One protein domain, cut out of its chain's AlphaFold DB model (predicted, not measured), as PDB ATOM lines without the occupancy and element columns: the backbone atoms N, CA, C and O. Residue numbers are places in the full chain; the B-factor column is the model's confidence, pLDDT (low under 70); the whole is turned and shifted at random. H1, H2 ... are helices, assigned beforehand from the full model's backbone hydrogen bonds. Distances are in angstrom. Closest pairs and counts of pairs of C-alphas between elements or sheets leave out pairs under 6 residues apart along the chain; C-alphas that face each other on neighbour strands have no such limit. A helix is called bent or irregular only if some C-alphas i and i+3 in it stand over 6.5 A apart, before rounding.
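This is residues 6 to 91 of the 92 residues of the protein "Cobalt/nickel transport protein" of Halanaerobium sp. ST460_2HS_T2 (UniProt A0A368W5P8). Two long helices, H1 and H3, meet as a V: the later part of H1 packs on the early part of H3, and the two arms stick out free with residues 6 to 14, which belong to H1, and residues 77 to 91, of which 77 to 89 belong to H3. Between them in the chain, residues 26 to 62 make a wide, open loop that reaches away from the V on the side opposite its free arms, with the short helix H2 in its far part. The printed part has 86 residues with three named helices, in the order H1, H2, H3, and no named strand; the class is all helix. The whole is loose, with a radius of gyration of the C-alphas of 17.3 A, and elongated, spanning 52 by 31 by 24 A.

From the first printed residue, H1, residues 6 to 25, runs with a kink of 35 degrees near residue 19. It is irregular, with C-alphas 20 and 23 7.4 A apart. H2, residues 32 to 39, follows after a short link of 6 residues and is apart from H1. H3, residues 63 to 89, is apart from H2. H1 and H3 touch, through residues 16 to 24 of H1 and residues 64 to 75 of H3 alone, with 20 pairs of C-alphas within 8 A. Their closest C-alphas, those of Phe 20 and Gly 68, are 3.9 A apart. Their lines stand at a steep tilt of 49 degrees, and they run opposite ways. In H2 and H3 every O i to N i+4 pair is within hydrogen-bond range; in H1 14 of 16 are.

H1 goes from Lys 6, with its C-alpha at (-116.284, 19.712, 9.204), to Leu 25, 26.9 A from first to last C-alpha. H2 goes from Gly 32 to Thr 39, whose C-alpha is at (-68.653, 38.688, 12.580). H3, the longest helix with 27 residues, goes from Asp 63 to Leu 89, 38.4 A from first to last C-alpha, and ends with C-alpha 89 at (-114.114, 49.572, 11.744).

The two C-alphas farthest apart, those of Lys 6 and Ser 41, are 53.7 A apart. The first and last printed C-alphas, those of Lys 6 and Lys 91, are 30.4 A apart. The printed part has no cut. The link from H2 to H3 is long, with 23 residues, of which residues 47 to 52 stand free. Without the stretches that stand free, 56 residues remain, spanning 39 by 20 by 18 A. The mean pLDDT of the printed part is 89.5, and no printed residue is under 70.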
ATOM      1  N   LYS A   6    -117.406  20.663   9.124       84.31
ATOM      2  CA  LYS A   6    -116.284  19.712   9.204       84.31
ATOM      3  C   LYS A   6    -114.989  20.237   8.573       84.31
ATOM      4  O   LYS A   6    -113.919  20.034   9.130       84.31
ATOM      5  N   TYR A   7    -115.082  20.951   7.449       87.75
ATOM      6  CA  TYR A   7    -113.905  21.514   6.781       87.75
ATOM      7  C   TYR A   7    -113.323  22.690   7.561       87.75
ATOM      8  O   TYR A   7    -112.110  22.847   7.614       87.75
ATOM      9  N   LEU A   8    -114.180  23.477   8.212       88.69
ATOM     10  CA  LEU A   8    -113.748  24.585   9.056       88.69
ATOM     11  C   LEU A   8    -112.977  24.078  10.282       88.69
ATOM     12  O   LEU A   8    -111.900  24.589  10.567       88.69
ATOM     13  N   TYR A   9    -113.465  23.028  10.951       90.56
ATOM     14  CA  TYR A   9    -112.722  22.395  12.046       90.56
ATOM     15  C   TYR A   9    -111.393  21.798  11.585       90.56
ATOM     16  O   TYR A   9    -110.396  21.937  12.285       90.56
ATOM     17  N   LEU A  10    -111.358  21.185  10.398       93.56
ATOM     18  CA  LEU A  10    -110.127  20.637   9.828       93.56
ATOM     19  C   LEU A  10    -109.097  21.744   9.561       93.56
ATOM     20  O   LEU A  10    -107.940  21.598   9.940       93.56
ATOM     21  N   ILE A  11    -109.520  22.874   8.988       92.19
ATOM     22  CA  ILE A  11    -108.647  24.034   8.757       92.19
ATOM     23  C   ILE A  11    -108.110  24.589  10.081       92.19
ATOM     24  O   ILE A  11    -106.912  24.828  10.194       92.19
ATOM     25  N   ILE A  12    -108.965  24.760  11.095       92.50
ATOM     26  CA  ILE A  12    -108.536  25.254  12.414       92.50
ATOM     27  C   ILE A  12    -107.532  24.290  13.054       92.50
ATOM     28  O   ILE A  12    -106.494  24.730  13.544       92.50
ATOM     29  N   ALA A  13    -107.811  22.986  13.018       93.81
ATOM     30  CA  ALA A  13    -106.908  21.969  13.546       93.81
ATOM     31  C   ALA A  13    -105.555  21.984  12.822       93.81
ATOM     32  O   ALA A  13    -104.513  21.885  13.463       93.81
ATOM     33  N   PHE A  14    -105.562  22.169  11.501       94.56
ATOM     34  CA  PHE A  14    -104.344  22.256  10.706       94.56
ATOM     35  C   PHE A  14    -103.517  23.506  11.038       94.56
ATOM     36  O   PHE A  14    -102.309  23.405  11.227       94.56
ATOM     37  N   ILE A  15    -104.158  24.670  11.189       93.56
ATOM     38  CA  ILE A  15    -103.482  25.907  11.612       93.56
ATOM     39  C   ILE A  15    -102.872  25.738  13.006       93.56
ATOM     40  O   ILE A  15    -101.714  26.095  13.209       93.56
ATOM     41  N   ALA A  16    -103.622  25.172  13.955       93.44
ATOM     42  CA  ALA A  16    -103.125  24.924  15.307       93.44
ATOM     43  C   ALA A  16    -101.925  23.961  15.300       93.44
ATOM     44  O   ALA A  16    -100.930  24.206  15.976       93.44
ATOM     45  N   PHE A  17    -101.989  22.903  14.491       93.81
ATOM     46  CA  PHE A  17    -100.895  21.953  14.326       93.81
ATOM     47  C   PHE A  17     -99.628  22.616  13.771       93.81
ATOM     48  O   PHE A  17     -98.550  22.445  14.339       93.81
ATOM     49  N   LEU A  18     -99.751  23.422  12.711       92.50
ATOM     50  CA  LEU A  18     -98.618  24.153  12.139       92.50
ATOM     51  C   LEU A  18     -98.033  25.178  13.116       92.50
ATOM     52  O   LEU A  18     -96.817  25.270  13.245       92.50
ATOM     53  N   ALA A  19     -98.887  25.916  13.832       91.19
ATOM     54  CA  ALA A  19     -98.449  26.893  14.824       91.19
ATOM     55  C   ALA A  19     -97.675  26.237  15.978       91.19
ATOM     56  O   ALA A  19     -96.700  26.806  16.461       91.19
ATOM     57  N   PHE A  20     -98.076  25.031  16.387       91.94
ATOM     58  CA  PHE A  20     -97.395  24.282  17.436       91.94
ATOM     59  C   PHE A  20     -96.070  23.660  16.972       91.94
ATOM     60  O   PHE A  20     -95.104  23.652  17.726       91.94
ATOM     61  N   LEU A  21     -95.996  23.160  15.732       91.38
ATOM     62  CA  LEU A  21     -94.762  22.592  15.168       91.38
ATOM     63  C   LEU A  21     -93.754  23.639  14.683       91.38
ATOM     64  O   LEU A  21     -92.655  23.272  14.265       91.38
ATOM     65  N   ASN A  22     -94.098  24.924  14.755       85.06
ATOM     66  CA  ASN A  22     -93.248  26.019  14.306       85.06
ATOM     67  C   ASN A  22     -91.792  25.952  14.822       85.06
ATOM     68  O   ASN A  22     -90.905  26.139  13.997       85.06
ATOM     69  N   PRO A  23     -91.500  25.599  16.094       84.94
ATOM     70  CA  PRO A  23     -90.115  25.514  16.578       84.94
ATOM     71  C   PRO A  23     -89.258  24.471  15.850       84.94
ATOM     72  O   PRO A  23     -88.047  24.620  15.741       84.94
ATOM     73  N   ILE A  24     -89.876  23.401  15.342       86.50
ATOM     74  CA  ILE A  24     -89.176  22.348  14.588       86.50
ATOM     75  C   ILE A  24     -88.951  22.788  13.138       86.50
ATOM     76  O   ILE A  24     -87.985  22.383  12.496       86.50
ATOM     77  N   LEU A  25     -89.868  23.597  12.609       83.56
ATOM     78  CA  LEU A  25     -89.822  24.098  11.238       83.56
ATOM     79  C   LEU A  25     -88.955  25.358  11.104       83.56
ATOM     80  O   LEU A  25     -88.534  25.685   9.993       83.56
ATOM     81  N   SER A  26     -88.701  26.075  12.201       81.75
ATOM     82  CA  SER A  26     -87.896  27.291  12.200       81.75
ATOM     83  C   SER A  26     -86.415  26.995  11.975       81.75
ATOM     84  O   SER A  26     -85.850  26.057  12.530       81.75
ATOM     85  N   SER A  27     -85.779  27.841  11.166       80.31
ATOM     86  CA  SER A  27     -84.339  27.807  10.918       80.31
ATOM     87  C   SER A  27     -83.553  28.103  12.197       80.31
ATOM     88  O   SER A  27     -83.844  29.082  12.875       80.31
ATOM     89  N   SER A  28     -82.504  27.321  12.462       80.06
ATOM     90  CA  SER A  28     -81.543  27.573  13.550       80.06
ATOM     91  C   SER A  28     -80.376  28.488  13.148       80.06
ATOM     92  O   SER A  28     -79.441  28.661  13.924       80.06
ATOM     93  N   PHE A  29     -80.363  29.010  11.918       84.69
ATOM     94  CA  PHE A  29     -79.306  29.911  11.451       84.69
ATOM     95  C   PHE A  29     -79.498  31.339  11.979       84.69
ATOM     96  O   PHE A  29     -80.639  31.809  11.979       84.69
ATOM     97  N   PRO A  30     -78.400  32.039  12.338       83.94
ATOM     98  CA  PRO A  30     -78.468  33.405  12.835       83.94
ATOM     99  C   PRO A  30     -79.033  34.336  11.771       83.94
ATOM    100  O   PRO A  30     -78.747  34.190  10.573       83.94
ATOM    101  N   ASP A  31     -79.823  35.311  12.208       86.81
ATOM    102  CA  ASP A  31     -80.342  36.323  11.301       86.81
ATOM    103  C   ASP A  31     -79.226  37.259  10.797       86.81
ATOM    104  O   ASP A  31     -78.063  37.180  11.198       86.81
ATOM    105  N   GLY A  32     -79.553  38.157   9.864       91.56
ATOM    106  CA  GLY A  32     -78.555  39.060   9.287       91.56
ATOM    107  C   GLY A  32     -77.900  40.003  10.306       91.56
ATOM    108  O   GLY A  32     -76.725  40.333  10.152       91.56
ATOM    109  N   LEU A  33     -78.629  40.435  11.337       91.38
ATOM    110  CA  LEU A  33     -78.108  41.323  12.378       91.38
ATOM    111  C   LEU A  33     -77.219  40.550  13.349       91.38
ATOM    112  O   LEU A  33     -76.113  40.999  13.655       91.38
ATOM    113  N   GLU A  34     -77.662  39.367  13.759       89.50
ATOM    114  CA  GLU A  34     -76.907  38.443  14.594       89.50
ATOM    115  C   GLU A  34     -75.613  38.015  13.896       89.50
ATOM    116  O   GLU A  34     -74.528  38.140  14.463       89.50
ATOM    117  N   LYS A  35     -75.676  37.651  12.610       92.94
ATOM    118  CA  LYS A  35     -74.493  37.301  11.812       92.94
ATOM    119  C   LYS A  35     -73.478  38.438  11.743       92.94
ATOM    120  O   LYS A  35     -72.268  38.198  11.814       92.94
ATOM    121  N   VAL A  36     -73.936  39.681  11.593       94.75
ATOM    122  CA  VAL A  36     -73.062  40.863  11.621       94.75
ATOM    123  C   VAL A  36     -72.453  41.045  13.011       94.75
ATOM    124  O   VAL A  36     -71.247  41.281  13.107       94.75
ATOM    125  N   ALA A  37     -73.248  40.897  14.069       93.38
ATOM    126  CA  ALA A  37     -72.801  41.026  15.450       93.38
ATOM    127  C   ALA A  37     -71.764  39.964  15.843       93.38
ATOM    128  O   ALA A  37     -70.764  40.298  16.485       93.38
ATOM    129  N   GLU A  38     -71.940  38.719  15.397       91.69
ATOM    130  CA  GLU A  38     -70.943  37.652  15.504       91.69
ATOM    131  C   GLU A  38     -69.660  38.023  14.751       91.69
ATOM    132  O   GLU A  38     -68.567  38.022  15.319       91.69
ATOM    133  N   THR A  39     -69.792  38.397  13.472       95.25
ATOM    134  CA  THR A  39     -68.653  38.688  12.580       95.25
ATOM    135  C   THR A  39     -67.826  39.877  13.070       95.25
ATOM    136  O   THR A  39     -66.614  39.927  12.871       95.25
ATOM    137  N   LYS A  40     -68.471  40.856  13.706       95.31
ATOM    138  CA  LYS A  40     -67.834  42.043  14.289       95.31
ATOM    139  C   LYS A  40     -67.536  41.889  15.785       95.31
ATOM    140  O   LYS A  40     -67.087  42.851  16.402       95.31
ATOM    141  N   SER A  41     -67.773  40.706  16.356       92.00
ATOM    142  CA  SER A  41     -67.474  40.347  17.748       92.00
ATOM    143  C   SER A  41     -68.115  41.254  18.808       92.00
ATOM    144  O   SER A  41     -67.575  41.405  19.904       92.00
ATOM    145  N   PHE A  42     -69.277  41.845  18.512       94.19
ATOM    146  CA  PHE A  42     -70.039  42.651  19.475       94.19
ATOM    147  C   PHE A  42     -71.316  41.968  19.971       94.19
ATOM    148  O   PHE A  42     -72.023  42.557  20.780       94.19
ATOM    149  N   ILE A  43     -71.597  40.726  19.557       89.12
ATOM    150  CA  ILE A  43     -72.780  39.977  20.017       89.12
ATOM    151  C   ILE A  43     -72.878  39.917  21.555       89.12
ATOM    152  O   ILE A  43     -73.945  40.126  22.118       89.12
ATOM    153  N   ASN A  44     -71.742  39.786  22.250       88.25
ATOM    154  CA  ASN A  44     -71.670  39.743  23.718       88.25
ATOM    155  C   ASN A  44     -71.953  41.092  24.408       88.25
ATOM    156  O   ASN A  44     -72.012  41.154  25.631       88.25
ATOM    157  N   GLN A  45     -72.064  42.184  23.646       89.19
ATOM    158  CA  GLN A  45     -72.444  43.501  24.165       89.19
ATOM    159  C   GLN A  45     -73.968  43.691  24.166       89.19
ATOM    160  O   GLN A  45     -74.446  44.717  24.653       89.19
ATOM    161  N   ALA A  46     -74.728  42.729  23.626       83.75
ATOM    162  CA  ALA A  46     -76.179  42.737  23.696       83.75
ATOM    163  C   ALA A  46     -76.622  42.726  25.166       83.75
ATOM    164  O   ALA A  46     -76.273  41.834  25.937       83.75
ATOM    165  N   GLN A  47     -77.376  43.748  25.564       81.56
ATOM    166  CA  GLN A  47     -77.978  43.795  26.889       81.56
ATOM    167  C   GLN A  47     -79.302  43.042  26.861       81.56
ATOM    168  O   GLN A  47     -80.173  43.354  26.045       81.56
ATOM    169  N   SER A  48     -79.474  42.099  27.789       72.00
ATOM    170  CA  SER A  48     -80.768  41.467  28.027       72.00
ATOM    171  C   SER A  48     -81.763  42.549  28.448       72.00
ATOM    172  O   SER A  48     -81.645  43.138  29.527       72.00
ATOM    173  N   SER A  49     -82.725  42.838  27.583       77.31
ATOM    174  CA  SER A  49     -83.873  43.674  27.918       77.31
ATOM    175  C   SER A  49     -85.025  42.766  28.315       77.31
ATOM    176  O   SER A  49     -85.173  41.685  27.756       77.31
ATOM    177  N   PHE A  50     -85.854  43.194  29.267       81.44
ATOM    178  CA  PHE A  50     -87.029  42.416  29.648       81.44
ATOM    179  C   PHE A  50     -87.929  42.189  28.422       81.44
ATOM    180  O   PHE A  50     -88.517  43.136  27.895       81.44
ATOM    181  N   SER A  51     -88.032  40.933  27.986       82.50
ATOM    182  CA  SER A  51     -88.921  40.491  26.917       82.50
ATOM    183  C   SER A  51     -89.918  39.482  27.471       82.50
ATOM    184  O   SER A  51     -89.554  38.562  28.198       82.50
ATOM    185  N   LEU A  52     -91.195  39.651  27.126       81.00
ATOM    186  CA  LEU A  52     -92.259  38.725  27.531       81.00
ATOM    187  C   LEU A  52     -92.144  37.358  26.837       81.00
ATOM    188  O   LEU A  52     -92.641  36.372  27.372       81.00
ATOM    189  N   PHE A  53     -91.514  37.319  25.659       82.06
ATOM    190  CA  PHE A  53     -91.298  36.124  24.843       82.06
ATOM    191  C   PHE A  53     -89.901  36.193  24.215       82.06
ATOM    192  O   PHE A  53     -89.758  36.367  23.003       82.06
ATOM    193  N   GLU A  54     -88.867  36.161  25.056       82.56
ATOM    194  CA  GLU A  54     -87.477  36.078  24.594       82.56
ATOM    195  C   GLU A  54     -87.312  34.840  23.705       82.56
ATOM    196  O   GLU A  54     -87.843  33.777  24.026       82.56
ATOM    197  N   ASP A  55     -86.707  35.018  22.530       79.62
ATOM    198  CA  ASP A  55     -86.566  33.984  21.496       79.62
ATOM    199  C   ASP A  55     -87.848  33.184  21.214       79.62
ATOM    200  O   ASP A  55     -87.824  31.970  21.021       79.62
ATOM    201  N   TYR A  56     -89.003  33.864  21.215       83.00
ATOM    202  CA  TYR A  56     -90.319  33.253  20.985       83.00
ATOM    203  C   TYR A  56     -90.650  32.116  21.967       83.00
ATOM    204  O   TYR A  56     -91.399  31.199  21.631       83.00
ATOM    205  N   SER A  57     -90.110  32.189  23.183       85.81
ATOM    206  CA  SER A  57     -90.216  31.154  24.208       85.81
ATOM    207  C   SER A  57     -91.068  31.600  25.399       85.81
ATOM    208  O   SER A  57     -91.207  32.784  25.700       85.81
ATOM    209  N   ILE A  58     -91.659  30.631  26.094       88.19
ATOM    210  CA  ILE A  58     -92.412  30.789  27.345       88.19
ATOM    211  C   ILE A  58     -91.670  30.008  28.431       88.19
ATOM    212  O   ILE A  58     -91.097  28.967  28.118       88.19
ATOM    213  N   PRO A  59     -91.681  30.442  29.706       85.69
ATOM    214  CA  PRO A  59     -91.012  29.736  30.802       85.69
ATOM    215  C   PRO A  59     -91.643  28.358  31.094       85.69
ATOM    216  O   PRO A  59     -92.414  28.181  32.036       85.69
ATOM    217  N   ILE A  60     -91.315  27.373  30.260       88.06
ATOM    218  CA  ILE A  60     -91.716  25.967  30.320       88.06
ATOM    219  C   ILE A  60     -90.440  25.140  30.144       88.06
ATOM    220  O   ILE A  60     -89.636  25.428  29.265       88.06
ATOM    221  N   ASN A  61     -90.274  24.075  30.932       85.94
ATOM    222  CA  ASN A  61     -89.054  23.245  30.966       85.94
ATOM    223  C   ASN A  61     -88.779  22.419  29.684       85.94
ATOM    224  O   ASN A  61     -88.011  21.461  29.726       85.94
ATOM    225  N   ASN A  62     -89.429  22.715  28.560       89.25
ATOM    226  CA  ASN A  62     -89.263  21.993  27.304       89.25
ATOM    227  C   ASN A  62     -89.382  22.964  26.127       89.25
ATOM    228  O   ASN A  62     -90.441  23.559  25.942       89.25
ATOM    229  N   ASP A  63     -88.331  23.066  25.318       85.31
ATOM    230  CA  ASP A  63     -88.229  24.045  24.228       85.31
ATOM    231  C   ASP A  63     -89.317  23.867  23.159       85.31
ATOM    232  O   ASP A  63     -89.887  24.844  22.674       85.31
ATOM    233  N   LEU A  64     -89.686  22.618  22.847       87.88
ATOM    234  CA  LEU A  64     -90.758  22.324  21.889       87.88
ATOM    235  C   LEU A  64     -92.121  22.763  22.427       87.88
ATOM    236  O   LEU A  64     -92.907  23.372  21.704       87.88
ATOM    237  N   LEU A  65     -92.402  22.467  23.699       89.88
ATOM    238  CA  LEU A  65     -93.647  22.895  24.340       89.88
ATOM    239  C   LEU A  65     -93.683  24.414  24.527       89.88
ATOM    240  O   LEU A  65     -94.738  25.015  24.350       89.88
ATOM    241  N   SER A  66     -92.543  25.017  24.858       91.25
ATOM    242  CA  SER A  66     -92.349  26.453  25.040       91.25
ATOM    243  C   SER A  66     -92.657  27.220  23.754       91.25
ATOM    244  O   SER A  66     -93.625  27.984  23.710       91.25
ATOM    245  N   GLY A  67     -91.912  26.948  22.680       90.50
ATOM    246  CA  GLY A  67     -92.099  27.631  21.404       90.50
ATOM    247  C   GLY A  67     -93.432  27.280  20.737       90.50
ATOM    248  O   GLY A  67     -94.081  28.141  20.144       90.50
ATOM    249  N   GLY A  68     -93.904  26.037  20.882       92.31
ATOM    250  CA  GLY A  68     -95.199  25.617  20.346       92.31
ATOM    251  C   GLY A  68     -96.369  26.316  21.043       92.31
ATOM    252  O   GLY A  68     -97.308  26.775  20.385       92.31
ATOM    253  N   ALA A  69     -96.308  26.460  22.370       92.25
ATOM    254  CA  ALA A  69     -97.292  27.228  23.131       92.25
ATOM    255  C   ALA A  69     -97.232  28.724  22.789       92.25
ATOM    256  O   ALA A  69     -98.285  29.350  22.647       92.25
ATOM    257  N   ALA A  70     -96.034  29.286  22.598       92.12
ATOM    258  CA  ALA A  70     -95.856  30.669  22.161       92.12
ATOM    259  C   ALA A  70     -96.490  30.924  20.791       92.12
ATOM    260  O   ALA A  70     -97.257  31.877  20.632       92.12
ATOM    261  N   GLY A  71     -96.257  30.031  19.825       91.06
ATOM    262  CA  GLY A  71     -96.864  30.095  18.496       91.06
ATOM    263  C   GLY A  71     -98.392  30.043  18.547       91.06
ATOM    264  O   GLY A  71     -99.067  30.893  17.959       91.06
ATOM    265  N   LEU A  72     -98.958  29.099  19.308       93.69
ATOM    266  CA  LEU A  72    -100.409  28.998  19.501       93.69
ATOM    267  C   LEU A  72    -100.999  30.265  20.129       93.69
ATOM    268  O   LEU A  72    -102.007  30.783  19.645       93.69
ATOM    269  N   LEU A  73    -100.366  30.790  21.180       93.88
ATOM    270  CA  LEU A  73    -100.805  32.026  21.824       93.88
ATOM    271  C   LEU A  73    -100.745  33.217  20.864       93.88
ATOM    272  O   LEU A  73    -101.700  33.994  20.813       93.88
ATOM    273  N   GLY A  74     -99.692  33.323  20.052       91.56
ATOM    274  CA  GLY A  74     -99.563  34.361  19.030       91.56
ATOM    275  C   GLY A  74    -100.712  34.342  18.018       91.56
ATOM    276  O   GLY A  74    -101.287  35.391  17.711       91.56
ATOM    277  N   VAL A  75    -101.111  33.152  17.550       93.81
ATOM    278  CA  VAL A  75    -102.246  32.987  16.624       93.81
ATOM    279  C   VAL A  75    -103.561  33.414  17.278       93.81
ATOM    280  O   VAL A  75    -104.329  34.170  16.675       93.81
ATOM    281  N   ILE A  76    -103.817  32.979  18.516       95.00
ATOM    282  CA  ILE A  76    -105.042  33.327  19.255       95.00
ATOM    283  C   ILE A  76    -105.126  34.840  19.472       95.00
ATOM    284  O   ILE A  76    -106.156  35.454  19.180       95.00
ATOM    285  N   VAL A  77    -104.041  35.455  19.949       95.38
ATOM    286  CA  VAL A  77    -103.973  36.898  20.211       95.38
ATOM    287  C   VAL A  77    -104.195  37.689  18.925       95.38
ATOM    288  O   VAL A  77    -105.046  38.581  18.906       95.38
ATOM    289  N   SER A  78    -103.512  37.325  17.837       95.19
ATOM    290  CA  SER A  78    -103.651  37.985  16.533       95.19
ATOM    291  C   SER A  78    -105.078  37.886  15.993       95.19
ATOM    292  O   SER A  78    -105.650  38.887  15.560       95.19
ATOM    293  N   TYR A  79    -105.694  36.703  16.073       94.75
ATOM    294  CA  TYR A  79    -107.077  36.494  15.645       94.75
ATOM    295  C   TYR A  79    -108.058  37.381  16.424       94.75
ATOM    296  O   TYR A  79    -108.886  38.072  15.826       94.75
ATOM    297  N   LEU A  80    -107.948  37.414  17.755       97.00
ATOM    298  CA  LEU A  80    -108.815  38.234  18.604       97.00
ATOM    299  C   LEU A  80    -108.620  39.736  18.359       97.00
ATOM    300  O   LEU A  80    -109.605  40.481  18.335       97.00
ATOM    301  N   LEU A  81    -107.375  40.181  18.164       97.44
ATOM    302  CA  LEU A  81    -107.043  41.569  17.834       97.44
ATOM    303  C   LEU A  81    -107.682  41.989  16.514       97.44
ATOM    304  O   LEU A  81    -108.423  42.970  16.477       97.44
ATOM    305  N   LEU A  82    -107.457  41.215  15.452       96.88
ATOM    306  CA  LEU A  82    -107.995  41.510  14.127       96.88
ATOM    307  C   LEU A  82    -109.524  41.479  14.114       96.88
ATOM    308  O   LEU A  82    -110.149  42.360  13.526       96.88
ATOM    309  N   LEU A  83    -110.146  40.531  14.823       96.06
ATOM    310  CA  LEU A  83    -111.598  40.513  14.992       96.06
ATOM    311  C   LEU A  83    -112.119  41.772  15.687       96.06
ATOM    312  O   LEU A  83    -113.145  42.315  15.274       96.06
ATOM    313  N   LYS A  84    -111.455  42.232  16.755       96.38
ATOM    314  CA  LYS A  84    -111.850  43.461  17.458       96.38
ATOM    315  C   LYS A  84    -111.700  44.683  16.559       96.38
ATOM    316  O   LYS A  84    -112.642  45.465  16.467       96.38
ATOM    317  N   ILE A  85    -110.565  44.817  15.875       96.75
ATOM    318  CA  ILE A  85    -110.299  45.919  14.943       96.75
ATOM    319  C   ILE A  85    -111.353  45.934  13.832       96.75
ATOM    320  O   ILE A  85    -112.000  46.956  13.618       96.75
ATOM    321  N   GLY A  86    -111.603  44.792  13.189       96.19
ATOM    322  CA  GLY A  86    -112.615  44.671  12.141       96.19
ATOM    323  C   GLY A  86    -114.021  45.026  12.630       96.19
ATOM    324  O   GLY A  86    -114.753  45.723  11.934       96.19
ATOM    325  N   LYS A  87    -114.391  44.625  13.854       94.69
ATOM    326  CA  LYS A  87    -115.676  45.007  14.462       94.69
ATOM    327  C   LYS A  87    -115.791  46.505  14.726       94.69
ATOM    328  O   LYS A  87    -116.874  47.046  14.544       94.69
ATOM    329  N   ILE A  88    -114.720  47.157  15.176       96.44
ATOM    330  CA  ILE A  88    -114.708  48.606  15.415       96.44
ATOM    331  C   ILE A  88    -114.855  49.350  14.086       96.44
ATOM    332  O   ILE A  88    -115.704  50.226  13.974       96.44
ATOM    333  N   LEU A  89    -114.085  48.952  13.070       95.62
ATOM    334  CA  LEU A  89    -114.114  49.572  11.744       95.62
ATOM    335  C   LEU A  89    -115.445  49.359  11.017       95.62
ATOM    336  O   LEU A  89    -115.918  50.265  10.353       95.62
ATOM    337  N   SER A  90    -116.060  48.182  11.158       92.75
ATOM    338  CA  SER A  90    -117.346  47.857  10.528       92.75
ATOM    339  C   SER A  90    -118.552  48.514  11.206       92.75
ATOM    340  O   SER A  90    -119.661  48.404  10.684       92.75
ATOM    341  N   LYS A  91    -118.380  49.085  12.404       73.88
ATOM    342  CA  LYS A  91    -119.465  49.714  13.172       73.88
ATOM    343  C   LYS A  91    -119.562  51.232  12.933       73.88
ATOM    344  O   LYS A  91    -120.471  51.852  13.480       73.88
TER     345      LYS A  91